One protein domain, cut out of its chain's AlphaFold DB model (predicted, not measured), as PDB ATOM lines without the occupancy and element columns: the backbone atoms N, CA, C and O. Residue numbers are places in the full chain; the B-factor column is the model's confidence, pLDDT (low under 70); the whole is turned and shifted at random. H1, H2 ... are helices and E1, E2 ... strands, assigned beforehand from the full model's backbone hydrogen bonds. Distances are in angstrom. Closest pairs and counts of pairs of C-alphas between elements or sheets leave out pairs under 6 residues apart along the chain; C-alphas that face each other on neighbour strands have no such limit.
ATOM      1  N   ALA A  10       3.714  31.964  38.957       89.88
ATOM      2  CA  ALA A  10       4.115  32.076  37.561       89.88
ATOM      3  C   ALA A  10       3.373  33.240  36.895       89.88
ATOM      4  O   ALA A  10       2.412  33.770  37.453       89.88
ATOM      5  N   TYR A  11       3.815  33.639  35.701       90.62
ATOM      6  CA  TYR A  11       2.981  34.502  34.870       90.62
ATOM      7  C   TYR A  11       1.974  33.636  34.129       90.62
ATOM      8  O   TYR A  11       2.360  32.628  33.538       90.62
ATOM      9  N   HIS A  12       0.710  34.028  34.142       89.81
ATOM     10  CA  HIS A  12      -0.346  33.393  33.370       89.81
ATOM     11  C   HIS A  12      -0.527  34.093  32.029       89.81
ATOM     12  O   HIS A  12      -0.379  35.315  31.924       89.81
ATOM     13  N   CYS A  13      -0.824  33.303  31.008       88.19
ATOM     14  CA  CYS A  13      -1.132  33.780  29.674       88.19
ATOM     15  C   CYS A  13      -2.613  33.546  29.390       88.19
ATOM     16  O   CYS A  13      -3.033  32.405  29.225       88.19
ATOM     17  N   THR A  14      -3.386  34.621  29.259       79.88
ATOM     18  CA  THR A  14      -4.768  34.548  28.758       79.88
ATOM     19  C   THR A  14      -4.832  34.484  27.232       79.88
ATOM     20  O   THR A  14      -5.851  34.088  26.677       79.88
ATOM     21  N   ASP A  15      -3.734  34.846  26.559       76.75
ATOM     22  CA  ASP A  15      -3.604  34.880  25.104       76.75
ATOM     23  C   ASP A  15      -2.417  34.031  24.629       76.75
ATOM     24  O   ASP A  15      -1.509  33.680  25.385       76.75
ATOM     25  N   THR A  16      -2.350  33.785  23.321       74.12
ATOM     26  CA  THR A  16      -1.213  33.105  22.678       74.12
ATOM     27  C   THR A  16       0.065  33.949  22.636       74.12
ATOM     28  O   THR A  16       1.157  33.408  22.423       74.12
ATOM     29  N   ASN A  17      -0.043  35.266  22.843       80.81
ATOM     30  CA  ASN A  17       1.086  36.187  22.814       80.81
ATOM     31  C   ASN A  17       1.785  36.260  24.181       80.81
ATOM     32  O   ASN A  17       1.260  36.829  25.137       80.81
ATOM     33  N   ILE A  18       3.018  35.746  24.237       80.38
ATOM     34  CA  ILE A  18       3.854  35.714  25.448       80.38
ATOM     35  C   ILE A  18       4.099  37.117  26.029       80.38
ATOM     36  O   ILE A  18       4.246  37.256  27.242       80.38
ATOM     37  N   GLU A  19       4.122  38.164  25.199       78.94
ATOM     38  CA  GLU A  19       4.335  39.548  25.647       78.94
ATOM     39  C   GLU A  19       3.208  40.063  26.553       78.94
ATOM     40  O   GLU A  19       3.421  40.983  27.351       78.94
ATOM     41  N   ASN A  20       2.022  39.455  26.462       80.19
ATOM     42  CA  ASN A  20       0.843  39.836  27.234       80.19
ATOM     43  C   ASN A  20       0.724  39.074  28.558       80.19
ATOM     44  O   ASN A  20      -0.117  39.432  29.381       80.19
ATOM     45  N   CYS A  21       1.575  38.075  28.807       83.38
ATOM     46  CA  CYS A  21       1.534  37.262  30.022       83.38
ATOM     47  C   CYS A  21       2.092  38.032  31.224       83.38
ATOM     48  O   CYS A  21       3.192  37.771  31.702       83.38
ATOM     49  N   LYS A  22       1.374  39.055  31.686       80.25
ATOM     50  CA  LYS A  22       1.816  39.949  32.769       80.25
ATOM     51  C   LYS A  22       1.074  39.711  34.080       80.25
ATOM     52  O   LYS A  22       1.482  40.252  35.109       80.25
ATOM     53  N   THR A  23       0.023  38.895  34.045       86.25
ATOM     54  CA  THR A  23      -0.743  38.496  35.223       86.25
ATOM     55  C   THR A  23       0.072  37.505  36.033       86.25
ATOM     56  O   THR A  23       0.459  36.453  35.533       86.25
ATOM     57  N   VAL A  24       0.354  37.847  37.284       87.38
ATOM     58  CA  VAL A  24       0.989  36.936  38.236       87.38
ATOM     59  C   VAL A  24      -0.097  36.118  38.910       87.38
ATOM     60  O   VAL A  24      -1.010  36.695  39.490       87.38
ATOM     61  N   VAL A  25       0.040  34.797  38.870       89.69
ATOM     62  CA  VAL A  25      -0.879  33.862  39.526       89.69
ATOM     63  C   VAL A  25      -0.109  32.908  40.420       89.69
ATOM     64  O   VAL A  25       1.077  32.632  40.185       89.69
ATOM     65  N   ASN A  26      -0.780  32.358  41.429       92.12
ATOM     66  CA  ASN A  26      -0.253  31.199  42.134       92.12
ATOM     67  C   ASN A  26      -0.357  29.951  41.256       92.12
ATOM     68  O   ASN A  26      -1.328  29.741  40.534       92.12
ATOM     69  N   LEU A  27       0.623  29.058  41.362       91.88
ATOM     70  CA  LEU A  27       0.608  27.774  40.663       91.88
ATOM     71  C   LEU A  27      -0.564  26.891  41.105       91.88
ATOM     72  O   LEU A  27      -0.973  26.035  40.333       91.88
ATOM     73  N   THR A  28      -1.129  27.125  42.292       93.94
ATOM     74  CA  THR A  28      -2.366  26.482  42.763       93.94
ATOM     75  C   THR A  28      -3.625  26.987  42.056       93.94
ATOM     76  O   THR A  28      -4.628  26.290  42.064       93.94
ATOM     77  N   GLU A  29      -3.606  28.179  41.455       92.19
ATOM     78  CA  GLU A  29      -4.732  28.675  40.648       92.19
ATOM     79  C   GLU A  29      -4.765  27.980  39.282       92.19
ATOM     80  O   GLU A  29      -5.835  27.683  38.765       92.19
ATOM     81  N   VAL A  30      -3.586  27.666  38.734       92.62
ATOM     82  CA  VAL A  30      -3.433  26.970  37.449       92.62
ATOM     83  C   VAL A  30      -3.538  25.454  37.621       92.62
ATOM     84  O   VAL A  30      -4.251  24.786  36.890       92.62
ATOM     85  N   MET A  31      -2.835  24.891  38.603       93.69
ATOM     86  CA  MET A  31      -2.843  23.471  38.953       93.69
ATOM     87  C   MET A  31      -3.355  23.329  40.393       93.69
ATOM     88  O   MET A  31      -2.556  23.418  41.325       93.69
ATOM     89  N   PRO A  32      -4.657  23.076  40.616       94.06
ATOM     90  CA  PRO A  32      -5.249  23.044  41.960       94.06
ATOM     91  C   PRO A  32      -4.565  22.088  42.945       94.06
ATOM     92  O   PRO A  32      -4.465  22.384  44.133       94.06
ATOM     93  N   SER A  33      -4.039  20.963  42.452       93.88
ATOM     94  CA  SER A  33      -3.316  19.970  43.261       93.88
ATOM     95  C   SER A  33      -1.840  20.309  43.504       93.88
ATOM     96  O   SER A  33      -1.122  19.492  44.085       93.88
ATOM     97  N   PHE A  34      -1.353  21.457  43.022       94.31
ATOM     98  CA  PHE A  34       0.058  21.822  43.101       94.31
ATOM     99  C   PHE A  34       0.568  21.789  44.541       94.31
ATOM    100  O   PHE A  34       0.015  22.416  45.443       94.31
ATOM    101  N   ALA A  35       1.691  21.100  44.734       92.38
ATOM    102  CA  ALA A  35       2.419  21.093  45.989       92.38
ATOM    103  C   ALA A  35       3.835  21.618  45.776       92.38
ATOM    104  O   ALA A  35       4.502  21.300  44.794       92.38
ATOM    105  N   LYS A  36       4.346  22.363  46.757       90.25
ATOM    106  CA  LYS A  36       5.713  22.904  46.723       90.25
ATOM    107  C   LYS A  36       6.785  21.824  46.506       90.25
ATOM    108  O   LYS A  36       7.812  22.104  45.900       90.25
ATOM    109  N   SER A  37       6.531  20.596  46.964       91.94
ATOM    110  CA  SER A  37       7.402  19.428  46.772       91.94
ATOM    111  C   SER A  37       7.573  18.998  45.311       91.94
ATOM    112  O   SER A  37       8.463  18.205  45.019       91.94
ATOM    113  N   TRP A  38       6.752  19.508  44.389       94.31
ATOM    114  CA  TRP A  38       6.896  19.264  42.953       94.31
ATOM    115  C   TRP A  38       8.110  19.986  42.378       94.31
ATOM    116  O   TRP A  38       8.663  19.551  41.368       94.31
ATOM    117  N   TRP A  39       8.560  21.064  43.024       92.81
ATOM    118  CA  TRP A  39       9.861  21.625  42.719       92.81
ATOM    119  C   TRP A  39      10.967  20.827  43.398       92.81
ATOM    120  O   TRP A  39      11.034  20.691  44.617       92.81
ATOM    121  N   THR A  40      11.883  20.356  42.574       90.75
ATOM    122  CA  THR A  40      13.065  19.593  42.956       90.75
ATOM    123  C   THR A  40      14.301  20.236  42.332       90.75
ATOM    124  O   THR A  40      14.217  21.289  41.692       90.75
ATOM    125  N   GLN A  41      15.465  19.628  42.534       90.19
ATOM    126  CA  GLN A  41      16.700  20.039  41.877       90.19
ATOM    127  C   GLN A  41      17.192  18.919  40.968       90.19
ATOM    128  O   GLN A  41      17.091  17.741  41.305       90.19
ATOM    129  N   ASP A  42      17.728  19.295  39.813       87.88
ATOM    130  CA  ASP A  42      18.432  18.378  38.934       87.88
ATOM    131  C   ASP A  42      19.913  18.315  39.323       87.88
ATOM    132  O   ASP A  42      20.708  19.206  39.011       87.88
ATOM    133  N   ASP A  43      20.287  17.239  40.011       87.00
ATOM    134  CA  ASP A  43      21.655  17.002  40.474       87.00
ATOM    135  C   ASP A  43      22.668  16.857  39.337       87.00
ATOM    136  O   ASP A  43      23.848  17.152  39.529       87.00
ATOM    137  N   LYS A  44      22.219  16.437  38.151       87.50
ATOM    138  CA  LYS A  44      23.082  16.243  36.978       87.50
ATOM    139  C   LYS A  44      23.316  17.544  36.219       87.50
ATOM    140  O   LYS A  44      24.287  17.644  35.477       87.50
ATOM    141  N   ASN A  45      22.458  18.540  36.428       83.88
ATOM    142  CA  ASN A  45      22.530  19.843  35.778       83.88
ATOM    143  C   ASN A  45      22.768  20.966  36.798       83.88
ATOM    144  O   ASN A  45      21.993  21.917  36.897       83.88
ATOM    145  N   GLY A  46      23.809  20.827  37.623       83.00
ATOM    146  CA  GLY A  46      24.242  21.895  38.530       83.00
ATOM    147  C   GLY A  46      23.185  22.339  39.547       83.00
ATOM    148  O   GLY A  46      23.162  23.511  39.918       83.00
ATOM    149  N   LYS A  47      22.306  21.427  39.992       85.12
ATOM    150  CA  LYS A  47      21.191  21.700  40.920       85.12
ATOM    151  C   LYS A  47      20.126  22.649  40.349       85.12
ATOM    152  O   LYS A  47      19.443  23.339  41.112       85.12
ATOM    153  N   ALA A  48      19.972  22.681  39.023       85.81
ATOM    154  CA  ALA A  48      18.951  23.481  38.353       85.81
ATOM    155  C   ALA A  48      17.534  23.141  38.869       85.81
ATOM    156  O   ALA A  48      17.240  21.966  39.103       85.81
ATOM    157  N   PRO A  49      16.640  24.129  39.045       89.12
ATOM    158  CA  PRO A  49      15.261  23.880  39.460       89.12
ATOM    159  C   PRO A  49      14.522  22.988  38.457       89.12
ATOM    160  O   PRO A  49      14.560  23.238  37.252       89.12
ATOM    161  N   LYS A  50      13.804  21.984  38.961       91.31
ATOM    162  CA  LYS A  50      13.037  21.028  38.159       91.31
ATOM    163  C   LYS A  50      11.613  20.908  38.690       91.31
ATOM    164  O   LYS A  50      11.422  20.497  39.831       91.31
ATOM    165  N   LEU A  51      10.626  21.230  37.858       92.75
ATOM    166  CA  LEU A  51       9.212  21.015  38.167       92.75
ATOM    167  C   LEU A  51       8.799  19.603  37.742       92.75
ATOM    168  O   LEU A  51       8.942  19.247  36.573       92.75
ATOM    169  N   VAL A  52       8.292  18.807  38.678       94.38
ATOM    170  CA  VAL A  52       7.800  17.446  38.438       94.38
ATOM    171  C   VAL A  52       6.316  17.398  38.766       94.38
ATOM    172  O   VAL A  52       5.937  17.466  39.931       94.38
ATOM    173  N   ILE A  53       5.483  17.275  37.734       94.25
ATOM    174  CA  ILE A  53       4.024  17.233  37.866       94.25
ATOM    175  C   ILE A  53       3.580  15.760  37.899       94.25
ATOM    176  O   ILE A  53       3.844  15.032  36.938       94.25
ATOM    177  N   PRO A  54       2.939  15.281  38.981       94.50
ATOM    178  CA  PRO A  54       2.351  13.945  39.032       94.50
ATOM    179  C   PRO A  54       1.223  13.774  38.005       94.50
ATOM    180  O   PRO A  54       0.603  14.747  37.592       94.50
ATOM    181  N   ALA A  55       0.881  12.532  37.650       90.38
ATOM    182  CA  ALA A  55      -0.141  12.249  36.633       90.38
ATOM    183  C   ALA A  55      -1.517  12.899  36.912       90.38
ATOM    184  O   ALA A  55      -2.175  13.354  35.985       90.38
ATOM    185  N   GLY A  56      -1.936  12.983  38.182       90.44
ATOM    186  CA  GLY A  56      -3.169  13.671  38.610       90.44
ATOM    187  C   GLY A  56      -2.965  15.131  39.035       90.44
ATOM    188  O   GLY A  56      -3.789  15.686  39.756       90.44
ATOM    189  N   GLY A  57      -1.813  15.712  38.700       92.94
ATOM    190  CA  GLY A  57      -1.446  17.083  39.044       92.94
ATOM    191  C   GLY A  57      -1.677  18.098  37.926       92.94
ATOM    192  O   GLY A  57      -1.465  19.290  38.140       92.94
ATOM    193  N   PHE A  58      -2.082  17.629  36.746       94.62
ATOM    194  CA  PHE A  58      -2.374  18.467  35.589       94.62
ATOM    195  C   PHE A  58      -3.706  19.219  35.764       94.62
ATOM    196  O   PHE A  58      -4.592  18.742  36.476       94.62
ATOM    197  N   PRO A  59      -3.855  20.402  35.145       94.00
ATOM    198  CA  PRO A  59      -5.082  21.195  35.222       94.00
ATOM    199  C   PRO A  59      -6.267  20.495  34.543       94.00
ATOM    200  O   PRO A  59      -6.085  19.627  33.698       94.00
ATOM    201  N   ALA A  60      -7.500  20.887  34.875       92.00
ATOM    202  CA  ALA A  60      -8.697  20.332  34.228       92.00
ATOM    203  C   ALA A  60      -8.891  20.832  32.783       92.00
ATOM    204  O   ALA A  60      -9.544  20.170  31.979       92.00
ATOM    205  N   GLN A  61      -8.339  22.002  32.461       91.88
ATOM    206  CA  GLN A  61      -8.327  22.601  31.127       91.88
ATOM    207  C   GLN A  61      -6.886  22.906  30.725       91.88
ATOM    208  O   GLN A  61      -6.003  22.932  31.578       91.88
ATOM    209  N   GLU A  62      -6.633  23.085  29.429       93.06
ATOM    210  CA  GLU A  62      -5.304  23.489  28.977       93.06
ATOM    211  C   GLU A  62      -4.973  24.888  29.501       93.06
ATOM    212  O   GLU A  62      -5.754  25.822  29.339       93.06
ATOM    213  N   GLU A  63      -3.795  25.019  30.100       92.00
ATOM    214  CA  GLU A  63      -3.325  26.260  30.701       92.00
ATOM    215  C   GLU A  63      -1.934  26.608  30.183       92.00
ATOM    216  O   GLU A  63      -1.092  25.733  29.964       92.00
ATOM    217  N   THR A  64      -1.653  27.899  30.013       93.12
ATOM    218  CA  THR A  64      -0.323  28.363  29.606       93.12
ATOM    219  C   THR A  64       0.259  29.306  30.646       93.12
ATOM    220  O   THR A  64      -0.323  30.336  30.990       93.12
ATOM    221  N   ILE A  65       1.460  28.970  31.109       92.38
ATOM    222  CA  ILE A  65       2.239  29.796  32.026       92.38
ATOM    223  C   ILE A  65       3.585  30.168  31.414       92.38
ATOM    224  O   ILE A  65       4.131  29.472  30.555       92.38
ATOM    225  N   VAL A  66       4.159  31.261  31.901       92.00
ATOM    226  CA  VAL A  66       5.513  31.690  31.570       92.00
ATOM    227  C   VAL A  66       6.361  31.693  32.833       92.00
ATOM    228  O   VAL A  66       6.044  32.319  33.847       92.00
ATOM    229  N   LEU A  67       7.484  30.996  32.739       90.50
ATOM    230  CA  LEU A  67       8.597  31.066  33.674       90.50
ATOM    231  C   LEU A  67       9.758  31.783  32.985       90.50
ATOM    232  O   LEU A  67       9.725  32.025  31.778       90.50
ATOM    233  N   GLY A  68      10.814  32.136  33.709       86.88
ATOM    234  CA  GLY A  68      11.953  32.723  33.021       86.88
ATOM    235  C   GLY A  68      13.172  32.979  33.868       86.88
ATOM    236  O   GLY A  68      13.216  32.651  35.040       86.88
ATOM    237  N   CYS A  69      14.190  33.563  33.268       84.69
ATOM    238  CA  CYS A  69      15.453  33.837  33.923       84.69
ATOM    239  C   CYS A  69      15.903  35.262  33.613       84.69
ATOM    240  O   CYS A  69      15.626  35.791  32.538       84.69
ATOM    241  N   ASN A  70      16.550  35.914  34.574       80.19
ATOM    242  CA  ASN A  70      17.142  37.232  34.368       80.19
ATOM    243  C   ASN A  70      18.664  37.085  34.372       80.19
ATOM    244  O   ASN A  70      19.207  36.311  35.162       80.19
ATOM    245  N   VAL A  71      19.350  37.813  33.490       75.31
ATOM    246  CA  VAL A  71      20.818  37.819  33.462       75.31
ATOM    247  C   VAL A  71      21.324  38.399  34.784       75.31
ATOM    248  O   VAL A  71      20.807  39.404  35.271       75.31
ATOM    249  N   GLY A  72      22.287  37.715  35.401       61.06
ATOM    250  CA  GLY A  72      22.704  37.951  36.778       61.06
ATOM    251  C   GLY A  72      23.146  39.387  37.060       61.06
ATOM    252  O   GLY A  72      24.265  39.782  36.773       61.06
ATOM    253  N   SER A  73      22.296  40.130  37.752       44.62
ATOM    254  CA  SER A  73      22.703  41.018  38.838       44.62
ATOM    255  C   SER A  73      21.887  40.550  40.023       44.62
ATOM    256  O   SER A  73      20.675  40.453  39.862       44.62
ATOM    257  N   LYS A  74      22.529  40.176  41.144       46.28
ATOM    258  CA  LYS A  74      21.889  39.650  42.364       46.28
ATOM    259  C   LYS A  74      20.480  40.224  42.523       46.28
ATOM    260  O   LYS A  74      20.321  41.337  43.028       46.28
ATOM    261  N   VAL A  75      19.461  39.479  42.084       49.47
ATOM    262  CA  VAL A  75      18.082  39.815  42.403       49.47
ATOM    263  C   VAL A  75      18.015  39.497  43.875       49.47
ATOM    264  O   VAL A  75      17.871  38.345  44.277       49.47
ATOM    265  N   SER A  76      18.272  40.529  44.678       38.69
ATOM    266  CA  SER A  76      17.961  40.527  46.091       38.69
ATOM    267  C   SER A  76      16.594  39.886  46.192       38.69
ATOM    268  O   SER A  76      15.673  40.313  45.492       38.69
ATOM    269  N   SER A  77      16.483  38.842  47.005       42.38
ATOM    270  CA  SER A  77      15.214  38.290  47.441       42.38
ATOM    271  C   SER A  77      14.468  39.388  48.202       42.38
ATOM    272  O   SER A  77      14.335  39.348  49.421       42.38
ATOM    273  N   LYS A  78      14.005  40.427  47.501       36.91
ATOM    274  CA  LYS A  78      12.923  41.263  47.968       36.91
ATOM    275  C   LYS A  78      11.756  40.307  47.971       36.91
ATOM    276  O   LYS A  78      11.213  39.978  46.925       36.91
ATOM    277  N   LYS A  79      11.471  39.804  49.170       40.03
ATOM    278  CA  LYS A  79      10.186  39.256  49.571       40.03
ATOM    279  C   LYS A  79       9.133  40.137  48.906       40.03
ATOM    280  O   LYS A  79       8.931  41.275  49.330       40.03
ATOM    281  N   GLN A  80       8.605  39.673  47.779       40.62
ATOM    282  CA  GLN A  80       7.598  40.399  47.034       40.62
ATOM    283  C   GLN A  80       6.376  40.315  47.933       40.62
ATOM    284  O   GLN A  80       5.807  39.244  48.123       40.62
ATOM    285  N   LYS A  81       6.121  41.415  48.644       35.78
ATOM    286  CA  LYS A  81       4.922  41.574  49.445       35.78
ATOM    287  C   LYS A  81       3.771  41.402  48.464       35.78
ATOM    288  O   LYS A  81       3.659  42.162  47.507       35.78
ATOM    289  N   GLU A  82       3.041  40.327  48.688       50.72
ATOM    290  CA  GLU A  82       1.774  39.976  48.078       50.72
ATOM    291  C   GLU A  82       0.883  41.223  48.012       50.72
ATOM    292  O   GLU A  82       0.505  41.791  49.038       50.72
ATOM    293  N   GLU A  83       0.637  41.702  46.797       34.28
ATOM    294  CA  GLU A  83      -0.402  42.678  46.491       34.28
ATOM    295  C   GLU A  83      -0.970  42.305  45.109       34.28
ATOM    296  O   GLU A  83      -0.186  42.081  44.179       34.28
ATOM    297  N   PRO A  84      -2.297  42.158  44.960       43.78
ATOM    298  CA  PRO A  84      -2.881  41.358  43.884       43.78
ATOM    299  C   PRO A  84      -3.070  42.100  42.550       43.78
ATOM    300  O   PRO A  84      -3.808  41.610  41.703       43.78
ATOM    301  N   ASN A  85      -2.457  43.270  42.320       44.59
ATOM    302  CA  ASN A  85      -2.789  44.049  41.116       44.59
ATOM    303  C   ASN A  85      -1.673  44.932  40.530       44.59
ATOM    304  O   ASN A  85      -1.912  46.070  40.132       44.59
ATOM    305  N   THR A  86      -0.438  44.434  40.447       44.09
ATOM    306  CA  THR A  86       0.618  45.135  39.694       44.09
ATOM    307  C   THR A  86       1.044  44.311  38.485       44.09
ATOM    308  O   THR A  86       1.641  43.248  38.644       44.09
ATOM    309  N   THR A  87       0.767  44.825  37.283       55.25
ATOM    310  CA  THR A  87       1.298  44.345  35.996       55.25
ATOM    311  C   THR A  87       2.799  44.100  36.118       55.25
ATOM    312  O   THR A  87       3.596  45.041  36.157       55.25
ATOM    313  N   ALA A  88       3.199  42.835  36.216       68.44
ATOM    314  CA  ALA A  88       4.575  42.485  36.516       68.44
ATOM    315  C   ALA A  88       5.427  42.484  35.238       68.44
ATOM    316  O   ALA A  88       5.014  42.013  34.178       68.44
ATOM    317  N   THR A  89       6.651  43.004  35.334       78.62
ATOM    318  CA  THR A  89       7.615  42.968  34.229       78.62
ATOM    319  C   THR A  89       8.034  41.528  33.943       78.62
ATOM    320  O   THR A  89       8.420  40.793  34.857       78.62
ATOM    321  N   LEU A  90       7.972  41.130  32.671       80.88
ATOM    322  CA  LEU A  90       8.394  39.812  32.206       80.88
ATOM    323  C   LEU A  90       9.922  39.627  32.309       80.88
ATOM    324  O   LEU A  90      10.669  40.592  32.136       80.88
ATOM    325  N   PRO A  91      10.408  38.398  32.558       84.56
ATOM    326  CA  PRO A  91      11.839  38.110  32.632       84.56
ATOM    327  C   PRO A  91      12.538  38.240  31.268       84.56
ATOM    328  O   PRO A  91      11.895  38.167  30.216       84.56
ATOM    329  N   THR A  92      13.865  38.417  31.292       86.06
ATOM    330  CA  THR A  92      14.702  38.556  30.084       86.06
ATOM    331  C   THR A  92      14.687  37.292  29.224       86.06
ATOM    332  O   THR A  92      14.473  37.363  28.020       86.06
ATOM    333  N   CYS A  93      14.891  36.132  29.842       87.31
ATOM    334  CA  CYS A  93      14.714  34.827  29.219       87.31
ATOM    335  C   CYS A  93      13.349  34.283  29.625       87.31
ATOM    336  O   CYS A  93      12.969  34.382  30.794       87.31
ATOM    337  N   ARG A  94      12.601  33.734  28.668       89.94
ATOM    338  CA  ARG A  94      11.202  33.341  28.854       89.94
ATOM    339  C   ARG A  94      10.999  31.917  28.379       89.94
ATOM    340  O   ARG A  94      11.384  31.562  27.272       89.94
ATOM    341  N   VAL A  95      10.375  31.121  29.231       90.12
ATOM    342  CA  VAL A  95      10.027  29.730  28.980       90.12
ATOM    343  C   VAL A  95       8.513  29.644  29.029       90.12
ATOM    344  O   VAL A  95       7.919  29.747  30.103       90.12
ATOM    345  N   LYS A  96       7.892  29.492  27.857       91.62
ATOM    346  CA  LYS A  96       6.462  29.196  27.754       91.62
ATOM    347  C   LYS A  96       6.247  27.719  28.060       91.62
ATOM    348  O   LYS A  96       6.870  26.867  27.431       91.62
ATOM    349  N   VAL A  97       5.362  27.438  29.006       92.38
ATOM    350  CA  VAL A  97       4.970  26.089  29.402       92.38
ATOM    351  C   VAL A  97       3.477  25.951  29.154       92.38
ATOM    352  O   VAL A  97       2.684  26.682  29.743       92.38
ATOM    353  N   THR A  98       3.110  25.015  28.284       93.81
ATOM    354  CA  THR A  98       1.715  24.638  28.055       93.81
ATOM    355  C   THR A  98       1.435  23.359  28.832       93.81
ATOM    356  O   THR A  98       2.085  22.335  28.619       93.81
ATOM    357  N   LEU A  99       0.503  23.451  29.773       93.44
ATOM    358  CA  LEU A  99       0.031  22.359  30.607       93.44
ATOM    359  C   LEU A  99      -1.252  21.824  29.985       93.44
ATOM    360  O   LEU A  99      -2.288  22.480  30.019       93.44
ATOM    361  N   THR A 100      -1.179  20.637  29.402       92.88
ATOM    362  CA  THR A 100      -2.347  19.973  28.822       92.88
ATOM    363  C   THR A 100      -3.339  19.563  29.906       92.88
ATOM    364  O   THR A 100      -2.925  19.169  31.000       92.88
TER     365      THR A 100
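What this domain is: This is residues 10 to 100 of the 130 residues of the protein "SAG-related sequence SRS36E" of Toxoplasma gondii VAND (UniProt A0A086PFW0). The domain has little regular structure: a strongly twisted antiparallel sheet, E2 E1 E5 E6, a separate small hairpin, E3 and E4, and long loops, from which residues 72 to 83 stick out. The 91 printed residues, with 33 in named elements, mostly strand, run E1 E2 H1 E3 E4 E5 E6. The whole is compact, with a radius of gyration of the C-alphas of 14.0 A and spans of 37 by 35 by 25 A.

How they stand to each other: Inner strands E1, residues 10 to 12, and E5, residues 63 to 69, are antiparallel, with N 66 and O 11 2.8 A apart. Edge strand E2, residues 23 to 26, forms a hairpin with E1, N 12 and O 23 at 2.8 A. Edge strand E6, residues 93 to 99, forms one with E5, N 95 and O 67 at 2.8 A. H1, residues 27 to 30, too short for an O i to N i+4 pair, only grazes the sheet. The hairpin of E3, residues 39 to 42, and E4, residues 48 to 51, N 40 and O 50 at 2.8 A, is apart from the sheet's strands.

Where its parts are: E1 begins at C-alpha 10 (4.115, 32.076, 37.561). E5 measures 20.5 A; E6, 19.3 A, ends at C-alpha 99 (0.031, 22.359, 30.607).

The domain as a whole: The printed part has no cut. The links E4 to E5 and E5 to E6 are long. Residues 72 to 88 have pLDDT under 70.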